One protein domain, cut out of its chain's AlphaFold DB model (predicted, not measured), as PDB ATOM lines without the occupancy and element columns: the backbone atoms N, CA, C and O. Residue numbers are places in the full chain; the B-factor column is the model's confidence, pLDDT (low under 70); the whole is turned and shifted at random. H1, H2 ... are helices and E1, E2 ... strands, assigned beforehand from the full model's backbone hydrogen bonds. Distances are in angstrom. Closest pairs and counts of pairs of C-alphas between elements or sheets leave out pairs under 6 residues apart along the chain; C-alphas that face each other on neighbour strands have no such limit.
ATOM      1  N   THR A 155      98.726-157.010 279.420       92.94
ATOM      2  CA  THR A 155      98.324-155.621 279.655       92.94
ATOM      3  C   THR A 155      99.499-154.670 279.440       92.94
ATOM      4  O   THR A 155      99.348-153.674 278.732       92.94
ATOM      5  N   TYR A 156     100.681-154.987 279.979       93.00
ATOM      6  CA  TYR A 156     101.879-154.165 279.784       93.00
ATOM      7  C   TYR A 156     102.272-154.051 278.307       93.00
ATOM      8  O   TYR A 156     102.516-152.951 277.810       93.00
ATOM      9  N   LEU A 157     102.319-155.177 277.585       92.38
ATOM     10  CA  LEU A 157     102.687-155.188 276.169       92.38
ATOM     11  C   LEU A 157     101.685-154.413 275.311       92.38
ATOM     12  O   LEU A 157     102.084-153.668 274.415       92.38
ATOM     13  N   ARG A 158     100.390-154.556 275.602       91.25
ATOM     14  CA  ARG A 158      99.329-153.834 274.901       91.25
ATOM     15  C   ARG A 158      99.422-152.328 275.141       91.25
ATOM     16  O   ARG A 158      99.337-151.565 274.183       91.25
ATOM     17  N   LYS A 159      99.670-151.907 276.384       91.38
ATOM     18  CA  LYS A 159      99.943-150.503 276.703       91.38
ATOM     19  C   LYS A 159     101.143-149.980 275.912       91.38
ATOM     20  O   LYS A 159     101.019-148.983 275.212       91.38
ATOM     21  N   GLN A 160     102.270-150.693 275.941       90.75
ATOM     22  CA  GLN A 160     103.474-150.290 275.208       90.75
ATOM     23  C   GLN A 160     103.218-150.158 273.698       90.75
ATOM     24  O   GLN A 160     103.751-149.256 273.052       90.75
ATOM     25  N   MET A 161     102.413-151.053 273.123       91.25
ATOM     26  CA  MET A 161     102.000-150.961 271.726       91.25
ATOM     27  C   MET A 161     101.201-149.678 271.465       91.25
ATOM     28  O   MET A 161     101.520-148.966 270.515       91.25
ATOM     29  N   TYR A 162     100.195-149.365 272.289       91.12
ATOM     30  CA  TYR A 162      99.406-148.140 272.134       91.12
ATOM     31  C   TYR A 162     100.242-146.876 272.315       91.12
ATOM     32  O   TYR A 162     100.132-145.975 271.487       91.12
ATOM     33  N   ASP A 163     101.124-146.840 273.314       90.50
ATOM     34  CA  ASP A 163     102.033-145.714 273.547       90.50
ATOM     35  C   ASP A 163     102.915-145.462 272.311       90.50
ATOM     36  O   ASP A 163     102.999-144.338 271.813       90.50
ATOM     37  N   ARG A 164     103.509-146.524 271.745       90.00
ATOM     38  CA  ARG A 164     104.321-146.437 270.517       90.00
ATOM     39  C   ARG A 164     103.505-145.984 269.312       90.00
ATOM     40  O   ARG A 164     103.959-145.141 268.542       90.00
ATOM     41  N   CYS A 165     102.307-146.531 269.129       91.62
ATOM     42  CA  CYS A 165     101.423-146.127 268.040       91.62
ATOM     43  C   CYS A 165     101.019-144.651 268.163       91.62
ATOM     44  O   CYS A 165     101.092-143.925 267.172       91.62
ATOM     45  N   GLY A 166     100.655-144.194 269.363       92.19
ATOM     46  CA  GLY A 166     100.334-142.795 269.647       92.19
ATOM     47  C   GLY A 166     101.496-141.862 269.310       92.19
ATOM     48  O   GLY A 166     101.312-140.906 268.561       92.19
ATOM     49  N   GLN A 167     102.713-142.195 269.755       91.56
ATOM     50  CA  GLN A 167     103.924-141.434 269.419       91.56
ATOM     51  C   GLN A 167     104.167-141.356 267.907       91.56
ATOM     52  O   GLN A 167     104.461-140.285 267.381       91.56
ATOM     53  N   LEU A 168     103.996-142.462 267.177       91.56
ATOM     54  CA  LEU A 168     104.143-142.465 265.719       91.56
ATOM     55  C   LEU A 168     103.119-141.559 265.022       91.56
ATOM     56  O   LEU A 168     103.466-140.886 264.049       91.56
ATOM     57  N   PHE A 169     101.865-141.535 265.487       94.12
ATOM     58  CA  PHE A 169     100.860-140.610 264.955       94.12
ATOM     59  C   PHE A 169     101.217-139.158 265.256       94.12
ATOM     60  O   PHE A 169     101.143-138.320 264.355       94.12
ATOM     61  N   TRP A 170     101.678-138.883 266.473       94.38
ATOM     62  CA  TRP A 170     102.137-137.564 266.882       94.38
ATOM     63  C   TRP A 170     103.304-137.062 266.013       94.38
ATOM     64  O   TRP A 170     103.206-135.990 265.421       94.38
ATOM     65  N   PHE A 171     104.346-137.873 265.797       92.25
ATOM     66  CA  PHE A 171     105.470-137.503 264.924       92.25
ATOM     67  C   PHE A 171     105.039-137.218 263.483       92.25
ATOM     68  O   PHE A 171     105.491-136.252 262.865       92.25
ATOM     69  N   LYS A 172     104.145-138.047 262.931       93.75
ATOM     70  CA  LYS A 172     103.613-137.832 261.578       93.75
ATOM     71  C   LYS A 172     102.778-136.561 261.487       93.75
ATOM     72  O   LYS A 172     102.802-135.891 260.457       93.75
ATOM     73  N   LYS A 173     102.030-136.231 262.540       95.06
ATOM     74  CA  LYS A 173     101.296-134.971 262.637       95.06
ATOM     75  C   LYS A 173     102.262-133.787 262.638       95.06
ATOM     76  O   LYS A 173     102.085-132.892 261.821       95.06
ATOM     77  N   GLU A 174     103.305-133.808 263.466       94.44
ATOM     78  CA  GLU A 174     104.307-132.734 263.505       94.44
ATOM     79  C   GLU A 174     105.062-132.567 262.179       94.44
ATOM     80  O   GLU A 174     105.428-131.458 261.797       94.44
ATOM     81  N   GLU A 175     105.332-133.656 261.452       93.75
ATOM     82  CA  GLU A 175     105.887-133.571 260.095       93.75
ATOM     83  C   GLU A 175     104.946-132.807 259.150       93.75
ATOM     84  O   GLU A 175     105.397-131.919 258.430       93.75
ATOM     85  N   LEU A 176     103.643-133.094 259.187       95.00
ATOM     86  CA  LEU A 176     102.657-132.409 258.349       95.00
ATOM     87  C   LEU A 176     102.445-130.944 258.744       95.00
ATOM     88  O   LEU A 176     102.355-130.092 257.867       95.00
ATOM     89  N   GLU A 177     102.392-130.634 260.039       95.50
ATOM     90  CA  GLU A 177     102.254-129.252 260.518       95.50
ATOM     91  C   GLU A 177     103.469-128.395 260.143       95.50
ATOM     92  O   GLU A 177     103.327-127.204 259.872       95.50
ATOM     93  N   ARG A 178     104.665-128.988 260.068       94.31
ATOM     94  CA  ARG A 178     105.860-128.302 259.553       94.31
ATOM     95  C   ARG A 178     105.785-128.049 258.053       94.31
ATOM     96  O   ARG A 178     106.149-126.963 257.615       94.31
ATOM     97  N   ILE A 179     105.273-129.010 257.281       94.50
ATOM     98  CA  ILE A 179     105.014-128.819 255.844       94.50
ATOM     99  C   ILE A 179     104.024-127.664 255.629       94.50
ATOM    100  O   ILE A 179     104.258-126.823 254.768       94.50
ATOM    101  N   GLU A 180     102.959-127.587 256.432       95.12
ATOM    102  CA  GLU A 180     101.968-126.497 256.384       95.12
ATOM    103  C   GLU A 180     102.588-125.117 256.661       95.12
ATOM    104  O   GLU A 180     102.164-124.123 256.078       95.12
ATOM    105  N   LYS A 181     103.604-125.062 257.529       96.50
ATOM    106  CA  LYS A 181     104.345-123.840 257.883       96.50
ATOM    107  C   LYS A 181     105.544-123.548 256.975       96.50
ATOM    108  O   LYS A 181     106.274-122.599 257.243       96.50
ATOM    109  N   GLU A 182     105.766-124.354 255.935       95.00
ATOM    110  CA  GLU A 182     106.930-124.263 255.037       95.00
ATOM    111  C   GLU A 182     108.289-124.379 255.769       95.00
ATOM    112  O   GLU A 182     109.316-123.865 255.319       95.00
ATOM    113  N   GLU A 183     108.322-125.084 256.904       93.69
ATOM    114  CA  GLU A 183     109.542-125.306 257.682       93.69
ATOM    115  C   GLU A 183     110.394-126.438 257.081       93.69
ATOM    116  O   GLU A 183     109.894-127.443 256.567       93.69
ATOM    117  N   SER A 184     111.721-126.309 257.169       88.56
ATOM    118  CA  SER A 184     112.643-127.337 256.677       88.56
ATOM    119  C   SER A 184     112.482-128.660 257.433       88.56
ATOM    120  O   SER A 184     112.317-128.676 258.655       88.56
ATOM    121  N   HIS A 200     112.852-149.597 286.388       82.94
ATOM    122  CA  HIS A 200     112.068-150.579 287.110       82.94
ATOM    123  C   HIS A 200     112.596-152.000 286.902       82.94
ATOM    124  O   HIS A 200     113.060-152.404 285.833       82.94
ATOM    125  N   LYS A 201     112.462-152.811 287.952       90.94
ATOM    126  CA  LYS A 201     112.823-154.227 287.912       90.94
ATOM    127  C   LYS A 201     111.783-154.987 287.103       90.94
ATOM    128  O   LYS A 201     110.665-155.205 287.566       90.94
ATOM    129  N   LYS A 202     112.155-155.386 285.893       92.94
ATOM    130  CA  LYS A 202     111.235-155.994 284.935       92.94
ATOM    131  C   LYS A 202     111.309-157.521 284.950       92.94
ATOM    132  O   LYS A 202     112.386-158.090 284.788       92.94
ATOM    133  N   ILE A 203     110.162-158.184 285.101       94.75
ATOM    134  CA  ILE A 203     110.030-159.647 285.012       94.75
ATOM    135  C   ILE A 203     109.107-159.992 283.844       94.75
ATOM    136  O   ILE A 203     107.981-159.508 283.774       94.75
ATOM    137  N   VAL A 204     109.559-160.845 282.923       95.12
ATOM    138  CA  VAL A 204     108.721-161.328 281.816       95.12
ATOM    139  C   VAL A 204     107.877-162.501 282.294       95.12
ATOM    140  O   VAL A 204     108.424-163.477 282.809       95.12
ATOM    141  N   VAL A 205     106.555-162.414 282.120       96.12
ATOM    142  CA  VAL A 205     105.662-163.518 282.497       96.12
ATOM    143  C   VAL A 205     105.841-164.710 281.565       96.12
ATOM    144  O   VAL A 205     106.219-164.574 280.401       96.12
ATOM    145  N   ASP A 206     105.521-165.900 282.065       96.00
ATOM    146  CA  ASP A 206     105.514-167.101 281.233       96.00
ATOM    147  C   ASP A 206     104.233-167.135 280.381       96.00
ATOM    148  O   ASP A 206     103.167-167.568 280.830       96.00
ATOM    149  N   PHE A 207     104.330-166.687 279.128       96.81
ATOM    150  CA  PHE A 207     103.207-166.663 278.190       96.81
ATOM    151  C   PHE A 207     102.699-168.066 277.849       96.81
ATOM    152  O   PHE A 207     101.526-168.218 277.506       96.81
ATOM    153  N   VAL A 208     103.522-169.114 277.983       96.62
ATOM    154  CA  VAL A 208     103.076-170.502 277.784       96.62
ATOM    155  C   VAL A 208     102.082-170.899 278.876       96.62
ATOM    156  O   VAL A 208     101.117-171.614 278.603       96.62
ATOM    157  N   VAL A 209     102.270-170.413 280.106       95.69
ATOM    158  CA  VAL A 209     101.319-170.628 281.207       95.69
ATOM    159  C   VAL A 209      99.993-169.912 280.939       95.69
ATOM    160  O   VAL A 209      98.937-170.516 281.133       95.69
ATOM    161  N   ILE A 210     100.031-168.676 280.427       96.12
ATOM    162  CA  ILE A 210      98.822-167.929 280.033       96.12
ATOM    163  C   ILE A 210      98.092-168.655 278.896       96.12
ATOM    164  O   ILE A 210      96.888-168.887 278.983       96.12
ATOM    165  N   LEU A 211      98.819-169.101 277.868       96.38
ATOM    166  CA  LEU A 211      98.246-169.848 276.747       96.38
ATOM    167  C   LEU A 211      97.541-171.134 277.209       96.38
ATOM    168  O   LEU A 211      96.443-171.445 276.751       96.38
ATOM    169  N   ARG A 212      98.124-171.863 278.168       95.12
ATOM    170  CA  ARG A 212      97.475-173.039 278.772       95.12
ATOM    171  C   ARG A 212      96.203-172.678 279.535       95.12
ATOM    172  O   ARG A 212      95.263-173.466 279.515       95.12
ATOM    173  N   ALA A 213      96.165-171.531 280.215       94.88
ATOM    174  CA  ALA A 213      94.954-171.061 280.888       94.88
ATOM    175  C   ALA A 213      93.838-170.764 279.874       94.88
ATOM    176  O   ALA A 213      92.702-171.182 280.084       94.88
ATOM    177  N   ILE A 214      94.178-170.154 278.732       95.19
ATOM    178  CA  ILE A 214      93.233-169.930 277.627       95.19
ATOM    179  C   ILE A 214      92.660-171.259 277.124       95.19
ATOM    180  O   ILE A 214      91.444-171.393 277.039       95.19
ATOM    181  N   PHE A 215      93.498-172.267 276.860       93.62
ATOM    182  CA  PHE A 215      93.033-173.577 276.375       93.62
ATOM    183  C   PHE A 215      92.143-174.345 277.360       93.62
ATOM    184  O   PHE A 215      91.430-175.252 276.946       93.62
ATOM    185  N   LYS A 216      92.180-174.017 278.656       93.12
ATOM    186  CA  LYS A 216      91.268-174.611 279.646       93.12
ATOM    187  C   LYS A 216      89.882-173.972 279.634       93.12
ATOM    188  O   LYS A 216      88.919-174.630 280.007       93.12
ATOM    189  N   ILE A 217      89.802-172.695 279.272       92.31
ATOM    190  CA  ILE A 217      88.562-171.908 279.313       92.31
ATOM    191  C   ILE A 217      87.859-171.943 277.960       92.31
ATOM    192  O   ILE A 217      86.634-172.006 277.895       92.31
ATOM    193  N   VAL A 218      88.634-171.909 276.881       90.44
ATOM    194  CA  VAL A 218      88.116-171.878 275.519       90.44
ATOM    195  C   VAL A 218      88.284-173.255 274.896       90.44
ATOM    196  O   VAL A 218      89.395-173.777 274.809       90.44
ATOM    197  N   GLU A 219      87.183-173.825 274.412       88.19
ATOM    198  CA  GLU A 219      87.215-175.062 273.638       88.19
ATOM    199  C   GLU A 219      87.857-174.788 272.269       88.19
ATOM    200  O   GLU A 219      87.238-174.261 271.343       88.19
ATOM    201  N   ILE A 220      89.152-175.093 272.164       87.75
ATOM    202  CA  ILE A 220      89.956-174.897 270.958       87.75
ATOM    203  C   ILE A 220      90.601-176.225 270.593       87.75
ATOM    204  O   ILE A 220      91.287-176.844 271.406       87.75
ATOM    205  N   ARG A 221      90.455-176.634 269.333       90.75
ATOM    206  CA  ARG A 221      91.254-177.730 268.785       90.75
ATOM    207  C   ARG A 221      92.571-177.168 268.277       90.75
ATOM    208  O   ARG A 221      92.581-176.287 267.419       90.75
ATOM    209  N   CYS A 222      93.683-177.684 268.779       94.19
ATOM    210  CA  CYS A 222      95.002-177.271 268.328       94.19
ATOM    211  C   CYS A 222      95.970-178.448 268.225       94.19
ATOM    212  O   CYS A 222      95.801-179.468 268.894       94.19
ATOM    213  N   THR A 223      96.993-178.309 267.383       95.88
ATOM    214  CA  THR A 223      98.124-179.245 267.386       95.88
ATOM    215  C   THR A 223      99.032-178.968 268.589       95.88
ATOM    216  O   THR A 223      99.013-177.854 269.127       95.88
ATOM    217  N   PRO A 224      99.856-179.940 269.019       96.50
ATOM    218  CA  PRO A 224     100.960-179.666 269.932       96.50
ATOM    219  C   PRO A 224     101.890-178.573 269.386       96.50
ATOM    220  O   PRO A 224     101.957-178.353 268.174       96.50
ATOM    221  N   ILE A 225     102.613-177.897 270.284       97.69
ATOM    222  CA  ILE A 225     103.670-176.959 269.893       97.69
ATOM    223  C   ILE A 225     104.866-177.758 269.384       97.69
ATOM    224  O   ILE A 225     105.489-178.505 270.143       97.69
ATOM    225  N   GLU A 226     105.204-177.544 268.122       98.19
ATOM    226  CA  GLU A 226     106.366-178.113 267.452       98.19
ATOM    227  C   GLU A 226     107.493-177.076 267.398       98.19
ATOM    228  O   GLU A 226     107.282-175.881 267.623       98.19
ATOM    229  N   THR A 227     108.736-177.517 267.210       98.44
ATOM    230  CA  THR A 227     109.898-176.627 267.093       98.44
ATOM    231  C   THR A 227     110.917-177.235 266.146       98.44
ATOM    232  O   THR A 227     111.183-178.432 266.220       98.44
ATOM    233  N   ILE A 228     111.479-176.402 265.277       98.06
ATOM    234  CA  ILE A 228     112.517-176.755 264.314       98.06
ATOM    235  C   ILE A 228     113.736-175.888 264.573       98.06
ATOM    236  O   ILE A 228     113.607-174.721 264.945       98.06
ATOM    237  N   GLU A 229     114.901-176.480 264.372       98.06
ATOM    238  CA  GLU A 229     116.182-175.792 264.320       98.06
ATOM    239  C   GLU A 229     116.535-175.572 262.847       98.06
ATOM    240  O   GLU A 229     116.606-176.527 262.071       98.06
ATOM    241  N   HIS A 230     116.678-174.313 262.440       94.69
ATOM    242  CA  HIS A 230     117.044-173.953 261.067       94.69
ATOM    243  C   HIS A 230     118.560-173.960 260.873       94.69
ATOM    244  O   HIS A 230     119.058-174.363 259.821       94.69
ATOM    245  N   SER A 231     119.276-173.505 261.896       95.12
ATOM    246  CA  SER A 231     120.730-173.471 261.992       95.12
ATOM    247  C   SER A 231     121.125-173.545 263.480       95.12
ATOM    248  O   SER A 231     120.235-173.453 264.333       95.12
ATOM    249  N   PRO A 232     122.413-173.755 263.821       96.69
ATOM    250  CA  PRO A 232     122.849-173.778 265.214       96.69
ATOM    251  C   PRO A 232     122.411-172.505 265.944       96.69
ATOM    252  O   PRO A 232     122.726-171.402 265.502       96.69
ATOM    253  N   ASP A 233     121.690-172.671 267.052       94.50
ATOM    254  CA  ASP A 233     121.109-171.573 267.834       94.50
ATOM    255  C   ASP A 233     120.054-170.733 267.082       94.50
ATOM    256  O   ASP A 233     119.842-169.567 267.407       94.50
ATOM    257  N   GLU A 234     119.346-171.293 266.099       97.50
ATOM    258  CA  GLU A 234     118.203-170.635 265.450       97.50
ATOM    259  C   GLU A 234     116.975-171.547 265.417       97.50
ATOM    260  O   GLU A 234     116.843-172.449 264.587       97.50
ATOM    261  N   TYR A 235     116.027-171.265 266.308       98.31
ATOM    262  CA  TYR A 235     114.820-172.055 266.515       98.31
ATOM    263  C   TYR A 235     113.559-171.285 266.132       98.31
ATOM    264  O   TYR A 235     113.405-170.111 266.478       98.31
ATOM    265  N   THR A 236     112.610-171.997 265.525       98.44
ATOM    266  CA  THR A 236     111.241-171.521 265.295       98.44
ATOM    267  C   THR A 236     110.256-172.527 265.874       98.44
ATOM    268  O   THR A 236     110.327-173.718 265.570       98.44
ATOM    269  N   SER A 237     109.316-172.064 266.697       98.62
ATOM    270  CA  SER A 237     108.204-172.864 267.214       98.62
ATOM    271  C   SER A 237     106.911-172.533 266.474       98.62
ATOM    272  O   SER A 237     106.672-171.376 266.135       98.62
ATOM    273  N   TRP A 238     106.034-173.516 266.268       98.38
ATOM    274  CA  TRP A 238     104.709-173.286 265.680       98.38
ATOM    275  C   TRP A 238     103.650-174.229 266.238       98.38
ATOM    276  O   TRP A 238     103.955-175.242 266.865       98.38
ATOM    277  N   PHE A 239     102.387-173.881 266.005       97.50
ATOM    278  CA  PHE A 239     101.250-174.786 266.163       97.50
ATOM    279  C   PHE A 239     100.065-174.306 265.318       97.50
ATOM    280  O   PHE A 239     100.006-173.153 264.885       97.50
ATOM    281  N   THR A 240      99.111-175.202 265.082       96.44
ATOM    282  CA  THR A 240      97.904-174.920 264.306       96.44
ATOM    283  C   THR A 240      96.692-174.836 265.223       96.44
ATOM    284  O   THR A 240      96.467-175.725 266.041       96.44
ATOM    285  N   VAL A 241      95.890-173.786 265.051       93.62
ATOM    286  CA  VAL A 241      94.618-173.555 265.744       93.62
ATOM    287  C   VAL A 241      93.460-173.788 264.779       93.62
ATOM    288  O   VAL A 241      93.440-173.238 263.677       93.62
ATOM    289  N   MET A 242      92.472-174.568 265.209       89.81
ATOM    290  CA  MET A 242      91.224-174.837 264.495       89.81
ATOM    291  C   MET A 242      90.052-174.264 265.308       89.81
ATOM    292  O   MET A 242      89.511-174.955 266.178       89.81
ATOM    293  N   PRO A 243      89.682-172.989 265.090       80.38
ATOM    294  CA  PRO A 243      88.556-172.388 265.792       80.38
ATOM    295  C   PRO A 243      87.237-173.031 265.338       80.38
ATOM    296  O   PRO A 243      87.032-173.282 264.155       80.38
ATOM    297  N   HIS A 244      86.317-173.261 266.276       74.19
ATOM    298  CA  HIS A 244      85.014-173.882 265.996       74.19
ATOM    299  C   HIS A 244      84.042-172.994 265.196       74.19
ATOM    300  O   HIS A 244      82.996-173.474 264.761       74.19
ATOM    301  N   LYS A 245      84.356-171.707 264.997       70.81
ATOM    302  CA  LYS A 245      83.493-170.776 264.257       70.81
ATOM    303  C   LYS A 245      83.450-171.163 262.775       70.81
ATOM    304  O   LYS A 245      84.480-171.166 262.100       70.81
ATOM    305  N   GLU A 246      82.248-171.470 262.285       58.22
ATOM    306  CA  GLU A 246      81.997-171.877 260.900       58.22
ATOM    307  C   GLU A 246      82.661-170.917 259.899       58.22
ATOM    308  O   GLU A 246      82.478-169.701 259.952       58.22
ATOM    309  N   GLY A 247      83.447-171.474 258.974       67.75
ATOM    310  CA  GLY A 247      84.076-170.725 257.884       67.75
ATOM    311  C   GLY A 247      85.467-170.156 258.177       67.75
ATOM    312  O   GLY A 247      86.108-169.662 257.250       67.75
ATOM    313  N   ILE A 248      85.977-170.261 259.408       67.50
ATOM    314  CA  ILE A 248      87.379-169.946 259.691       67.50
ATOM    315  C   ILE A 248      88.194-171.224 259.468       67.50
ATOM    316  O   ILE A 248      88.040-172.209 260.185       67.50
ATOM    317  N   GLY A 249      89.036-171.231 258.429       81.25
ATOM    318  CA  GLY A 249      89.995-172.315 258.205       81.25
ATOM    319  C   GLY A 249      90.961-172.483 259.385       81.25
ATOM    320  O   GLY A 249      90.970-171.699 260.334       81.25
ATOM    321  N   PHE A 250      91.816-173.501 259.332       88.62
ATOM    322  CA  PHE A 250      92.891-173.614 260.314       88.62
ATOM    323  C   PHE A 250      93.872-172.441 260.163       88.62
ATOM    324  O   PHE A 250      94.153-171.993 259.049       88.62
ATOM    325  N   ARG A 251      94.410-171.942 261.279       92.56
ATOM    326  CA  ARG A 251      95.455-170.912 261.278       92.56
ATOM    327  C   ARG A 251      96.718-171.467 261.910       92.56
ATOM    328  O   ARG A 251      96.684-171.937 263.043       92.56
ATOM    329  N   CYS A 252      97.823-171.398 261.176       96.19
ATOM    330  CA  CYS A 252      99.139-171.719 261.707       96.19
ATOM    331  C   CYS A 252      99.772-170.458 262.305       96.19
ATOM    332  O   CYS A 252      99.719-169.384 261.699       96.19
ATOM    333  N   LEU A 253     100.333-170.585 263.504       97.25
ATOM    334  CA  LEU A 253     101.027-169.520 264.218       97.25
ATOM    335  C   LEU A 253     102.490-169.915 264.379       97.25
ATOM    336  O   LEU A 253     102.768-171.049 264.758       97.25
ATOM    337  N   PHE A 254     103.397-168.972 264.135       98.00
ATOM    338  CA  PHE A 254     104.843-169.181 264.183       98.00
ATOM    339  C   PHE A 254     105.497-168.161 265.119       98.00
ATOM    340  O   PHE A 254     105.107-166.987 265.139       98.00
ATOM    341  N   SER A 255     106.505-168.591 265.876       98.00
ATOM    342  CA  SER A 255     107.393-167.693 266.613       98.00
ATOM    343  C   SER A 255     108.253-166.865 265.662       98.00
ATOM    344  O   SER A 255     108.285-167.091 264.455       98.00
ATOM    345  N   ASP A 256     108.960-165.891 266.219       96.38
ATOM    346  CA  ASP A 256     110.132-165.312 265.561       96.38
ATOM    347  C   ASP A 256     111.302-166.312 265.584       96.38
ATOM    348  O   ASP A 256     111.266-167.296 266.333       96.38
ATOM    349  N   TYR A 257     112.349-166.040 264.802       95.69
ATOM    350  CA  TYR A 257     113.619-166.764 264.882       95.69
ATOM    351  C   TYR A 257     114.307-166.447 266.211       95.69
ATOM    352  O   TYR A 257     114.605-165.289 266.505       95.69
ATOM    353  N   CYS A 258     114.527-167.468 267.037       97.19
ATOM    354  CA  CYS A 258     114.990-167.295 268.410       97.19
ATOM    355  C   CYS A 258     116.233-168.131 268.707       97.19
ATOM    356  O   CYS A 258     116.363-169.251 268.227       97.19
ATOM    357  N   ARG A 259     117.091-167.629 269.605       97.12
ATOM    358  CA  ARG A 259     118.347-168.306 269.970       97.12
ATOM    359  C   ARG A 259     118.197-169.599 270.755       97.12
ATOM    360  O   ARG A 259     119.120-170.392 270.845       97.12
ATOM    361  N   THR A 260     117.044-169.796 271.384       97.62
ATOM    362  CA  THR A 260     116.774-170.990 272.182       97.62
ATOM    363  C   THR A 260     115.341-171.447 271.976       97.62
ATOM    364  O   THR A 260     114.435-170.638 271.749       97.62
ATOM    365  N   VAL A 261     115.112-172.749 272.151       97.62
ATOM    366  CA  VAL A 261     113.775-173.359 272.117       97.62
ATOM    367  C   VAL A 261     112.823-172.704 273.125       97.62
ATOM    368  O   VAL A 261     111.642-172.521 272.838       97.62
ATOM    369  N   ALA A 262     113.313-172.332 274.312       97.06
ATOM    370  CA  ALA A 262     112.489-171.691 275.336       97.06
ATOM    371  C   ALA A 262     111.986-170.313 274.877       97.06
ATOM    372  O   ALA A 262     110.798-170.021 275.008       97.06
ATOM    373  N   VAL A 263     112.865-169.497 274.284       97.12
ATOM    374  CA  VAL A 263     112.503-168.171 273.759       97.12
ATOM    375  C   VAL A 263     111.573-168.297 272.550       97.12
ATOM    376  O   VAL A 263     110.586-167.565 272.479       97.12
ATOM    377  N   ALA A 264     111.799-169.278 271.666       97.94
ATOM    378  CA  ALA A 264     110.900-169.570 270.544       97.94
ATOM    379  C   ALA A 264     109.476-169.892 271.028       97.94
ATOM    380  O   ALA A 264     108.499-169.307 270.557       97.94
ATOM    381  N   LYS A 265     109.344-170.748 272.051       98.19
ATOM    382  CA  LYS A 265     108.045-171.090 272.651       98.19
ATOM    383  C   LYS A 265     107.369-169.897 273.324       98.19
ATOM    384  O   LYS A 265     106.155-169.759 273.195       98.19
ATOM    385  N   GLN A 266     108.121-169.028 274.003       97.56
ATOM    386  CA  GLN A 266     107.577-167.794 274.585       97.56
ATOM    387  C   GLN A 266     107.096-166.813 273.504       97.56
ATOM    388  O   GLN A 266     105.993-166.283 273.620       97.56
ATOM    389  N   SER A 267     107.874-166.611 272.432       97.44
ATOM    390  CA  SER A 267     107.483-165.769 271.289       97.44
ATOM    391  C   SER A 267     106.211-166.304 270.617       97.44
ATOM    392  O   SER A 267     105.255-165.551 270.416       97.44
ATOM    393  N   LEU A 268     106.141-167.617 270.362       98.25
ATOM    394  CA  LEU A 268     104.934-168.260 269.839       98.25
ATOM    395  C   LEU A 268     103.737-168.051 270.770       98.25
ATOM    396  O   LEU A 268     102.664-167.661 270.311       98.25
ATOM    397  N   ALA A 269     103.910-168.311 272.067       97.94
ATOM    398  CA  ALA A 269     102.832-168.202 273.039       97.94
ATOM    399  C   ALA A 269     102.311-166.767 273.155       97.94
ATOM    400  O   ALA A 269     101.103-166.573 273.197       97.94
ATOM    401  N   ARG A 270     103.191-165.762 273.110       97.12
ATOM    402  CA  ARG A 270     102.811-164.343 273.077       97.12
ATOM    403  C   ARG A 270     101.920-164.023 271.874       97.12
ATOM    404  O   ARG A 270     100.828-163.493 272.057       97.12
ATOM    405  N   LYS A 271     102.344-164.404 270.663       96.75
ATOM    406  CA  LYS A 271     101.556-164.204 269.429       96.75
ATOM    407  C   LYS A 271     100.225-164.958 269.467       96.75
ATOM    408  O   LYS A 271      99.213-164.470 268.974       96.75
ATOM    409  N   ALA A 272     100.224-166.154 270.051       96.62
ATOM    410  CA  ALA A 272      99.029-166.970 270.197       96.62
ATOM    411  C   ALA A 272      98.020-166.366 271.167       96.62
ATOM    412  O   ALA A 272      96.836-166.323 270.858       96.62
ATOM    413  N   VAL A 273      98.487-165.892 272.321       96.81
ATOM    414  CA  VAL A 273      97.658-165.229 273.327       96.81
ATOM    415  C   VAL A 273      96.967-164.006 272.727       96.81
ATOM    416  O   VAL A 273      95.759-163.863 272.897       96.81
ATOM    417  N   ASP A 274      97.699-163.182 271.978       94.44
ATOM    418  CA  ASP A 274      97.149-162.010 271.290       94.44
ATOM    419  C   ASP A 274      96.074-162.409 270.263       94.44
ATOM    420  O   ASP A 274      94.908-162.036 270.390       94.44
ATOM    421  N   TYR A 275      96.417-163.316 269.339       93.69
ATOM    422  CA  TYR A 275      95.484-163.823 268.328       93.69
ATOM    423  C   TYR A 275      94.200-164.424 268.922       93.69
ATOM    424  O   TYR A 275      93.097-164.176 268.431       93.69
ATOM    425  N   LEU A 276      94.332-165.253 269.959       93.75
ATOM    426  CA  LEU A 276      93.192-165.908 270.597       93.75
ATOM    427  C   LEU A 276      92.333-164.912 271.372       93.75
ATOM    428  O   LEU A 276      91.110-165.055 271.371       93.75
ATOM    429  N   SER A 277      92.951-163.902 271.985       92.94
ATOM    430  CA  SER A 277      92.217-162.838 272.669       92.94
ATOM    431  C   SER A 277      91.297-162.101 271.704       92.94
ATOM    432  O   SER A 277      90.126-161.905 272.019       92.94
ATOM    433  N   ASP A 278      91.775-161.807 270.497       89.31
ATOM    434  CA  ASP A 278      90.979-161.119 269.482       89.31
ATOM    435  C   ASP A 278      89.877-162.013 268.897       89.31
ATOM    436  O   ASP A 278      88.710-161.623 268.822       89.31
ATOM    437  N   VAL A 279      90.207-163.247 268.500       88.94
ATOM    438  CA  VAL A 279      89.246-164.142 267.822       88.94
ATOM    439  C   VAL A 279      88.094-164.578 268.727       88.94
ATOM    440  O   VAL A 279      86.963-164.788 268.253       88.94
ATOM    441  N   PHE A 280      88.371-164.731 270.020       89.25
ATOM    442  CA  PHE A 280      87.404-165.199 271.009       89.25
ATOM    443  C   PHE A 280      86.894-164.090 271.939       89.25
ATOM    444  O   PHE A 280      86.106-164.397 272.829       89.25
ATOM    445  N   ASN A 281      87.267-162.825 271.705       90.62
ATOM    446  CA  ASN A 281      86.902-161.685 272.555       90.62
ATOM    447  C   ASN A 281      87.224-161.954 274.041       90.62
ATOM    448  O   ASN A 281      86.353-161.889 274.916       90.62
ATOM    449  N   LEU A 282      88.472-162.352 274.309       93.00
ATOM    450  CA  LEU A 282      88.937-162.683 275.653       93.00
ATOM    451  C   LEU A 282      89.478-161.444 276.361       93.00
ATOM    452  O   LEU A 282      90.230-160.652 275.790       93.00
ATOM    453  N   VAL A 283      89.167-161.337 277.648       93.38
ATOM    454  CA  VAL A 283      89.778-160.364 278.554       93.38
ATOM    455  C   VAL A 283      90.721-161.110 279.481       93.38
ATOM    456  O   VAL A 283      90.288-161.881 280.336       93.38
ATOM    457  N   ILE A 284      92.021-160.888 279.302       94.44
ATOM    458  CA  ILE A 284      93.044-161.500 280.147       94.44
ATOM    459  C   ILE A 284      93.242-160.638 281.387       94.44
ATOM    460  O   ILE A 284      93.633-159.478 281.295       94.44
ATOM    461  N   VAL A 285      92.959-161.223 282.547       94.19
ATOM    462  CA  VAL A 285      93.173-160.608 283.856       94.19
ATOM    463  C   VAL A 285      94.546-161.051 284.353       94.19
ATOM    464  O   VAL A 285      94.691-162.133 284.930       94.19
ATOM    465  N   ASP A 286      95.554-160.229 284.070       94.06
ATOM    466  CA  ASP A 286      96.940-160.409 284.496       94.06
ATOM    467  C   ASP A 286      97.329-159.516 285.689       94.06
ATOM    468  O   ASP A 286      96.466-158.963 286.375       94.06
ATOM    469  N   ALA A 287      98.623-159.437 286.003       93.94
ATOM    470  CA  ALA A 287      99.124-158.719 287.170       93.94
ATOM    471  C   ALA A 287      99.095-157.197 286.995       93.94
ATOM    472  O   ALA A 287      98.989-156.469 287.977       93.94
ATOM    473  N   ASN A 288      99.165-156.696 285.765       92.19
ATOM    474  CA  ASN A 288      98.989-155.273 285.490       92.19
ATOM    475  C   ASN A 288      97.541-154.899 285.151       92.19
ATOM    476  O   ASN A 288      97.251-153.713 284.967       92.19
ATOM    477  N   TYR A 289      96.626-155.869 285.090       88.88
ATOM    478  CA  TYR A 289      95.243-155.626 284.709       88.88
ATOM    479  C   TYR A 289      94.539-154.663 285.671       88.88
ATOM    480  O   TYR A 289      94.256-154.965 286.833       88.88
ATOM    481  N   LYS A 290      94.179-153.494 285.142       86.31
ATOM    482  CA  LYS A 290      93.259-152.548 285.770       86.31
ATOM    483  C   LYS A 290      92.192-152.206 284.743       86.31
ATOM    484  O   LYS A 290      92.497-151.671 283.679       86.31
ATOM    485  N   VAL A 291      90.937-152.501 285.086       74.44
ATOM    486  CA  VAL A 291      89.771-152.326 284.198       74.44
ATOM    487  C   VAL A 291      89.725-150.920 283.596       74.44
ATOM    488  O   VAL A 291      89.417-150.758 282.420       74.44
ATOM    489  N   THR A 292      90.055-149.906 284.397       72.25
ATOM    490  CA  THR A 292      90.041-148.510 283.964       72.25
ATOM    491  C   THR A 292      91.183-148.206 282.999       72.25
ATOM    492  O   THR A 292      90.922-147.712 281.908       72.25
TER     493      THR A 292
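What this domain is: This is residues 155 to 184 and 200 to 292 of the 359 residues of an uncharacterized protein of Chenopodium quinoa (UniProt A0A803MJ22). A long straight helix, H1, sticks out as a free arm with its residues 159 to 174 and 176 to 180, while the rest is a loose body built round the helix H3. H3 covers one face of a small sheet of three strands, and the shorter helix H2 packs on another side of H3; no named helix covers the sheet's other face. The printed part has 123 residues, with three named helices and five named strands in the order H1 E1 H2 E2 E3 E4 H3 E5; the sheet runs E2 E3 E4, antiparallel throughout, and the class is mixed, helices and strands. The whole is loose, with a radius of gyration of the C-alphas of 18.9 A and spans of 57 by 40 by 39 A, the arm of H1 making much of the length.

How they stand to each other: Start at H1, residues 155 to 180, which touches no helix. Its closest approach to E5, residues 282 to 285, is between the C-alphas of Thr 155 and Ile 284, 7.9 A. Past the cut you reach E1, residues 201 to 204, which pairs with no named strand and is apart from H1. A tight link leads to H2, residues 207 to 217. H2 touches H3, residues 261 to 280, and H3 does so with its residues 265 to 273 alone; the closest C-alphas are those of Val 208 and Ala 269, 5.3 A. The two run the same way at a steep tilt of 38 degrees. H2 is also near E5, with 5 pairs of C-alphas within 10 A. Next look at E2, residues 226 to 231, and E3, residues 234 to 242, a hairpin with N 228 and O 236 within hydrogen-bond range at 2.9 A. E3 forms a second hairpin with E4, residues 251 to 254, where N 241 and O 251 are 2.8 A apart. These three strands make a meander, each the antiparallel neighbour of the one before. The pairing is staggered: E3 pairs with E2 over residues 234 to 238 and with E4 over residues 238 to 241. H3 is on this sheet at a height of 8.7 A, two layers with the helix on one face. It lies over E3 and E4, and only just not over E2, on which 2 of its C-alphas fall. It runs along the strands, at 26 degrees to E4 on the local plane. The closest C-alphas of H3 and E3 are those of Ala 264 and Ser 237, 5.4 A. In H1, H2 and H3 every O i to N i+4 pair is within hydrogen-bond range.

Where its parts are: Find C-alpha 155 at (98.324, -155.621, 279.655); from there H1 runs 37.5 A to C-alpha 180 at (101.968, -126.497, 256.384). E1 goes from Lys 201 to Val 204, and H2 from Phe 207 to Ile 217 over 15.6 A. E2 runs 16.1 A from Glu 226 to Ser 231, E3 27.3 A from Glu 234 to Met 242, and E4 joins Arg 251 to Phe 254. H3 covers 27.6 A from Val 261 to Phe 280, and E5 ends at C-alpha 285, (93.173, -160.608, 283.856).

The domain as a whole: The two C-alphas farthest apart are those of Glu 182 and Lys 216, 58.2 A. Residues 185 to 199 are not printed, and C-alphas 184 and 200 are 38.3 A apart across this cut. Of the links that are printed whole, none is long. The mean pLDDT of the printed part is 92.7, and the model's confidence is under 70 at residues 246 to 248, in the link from E3 to E4.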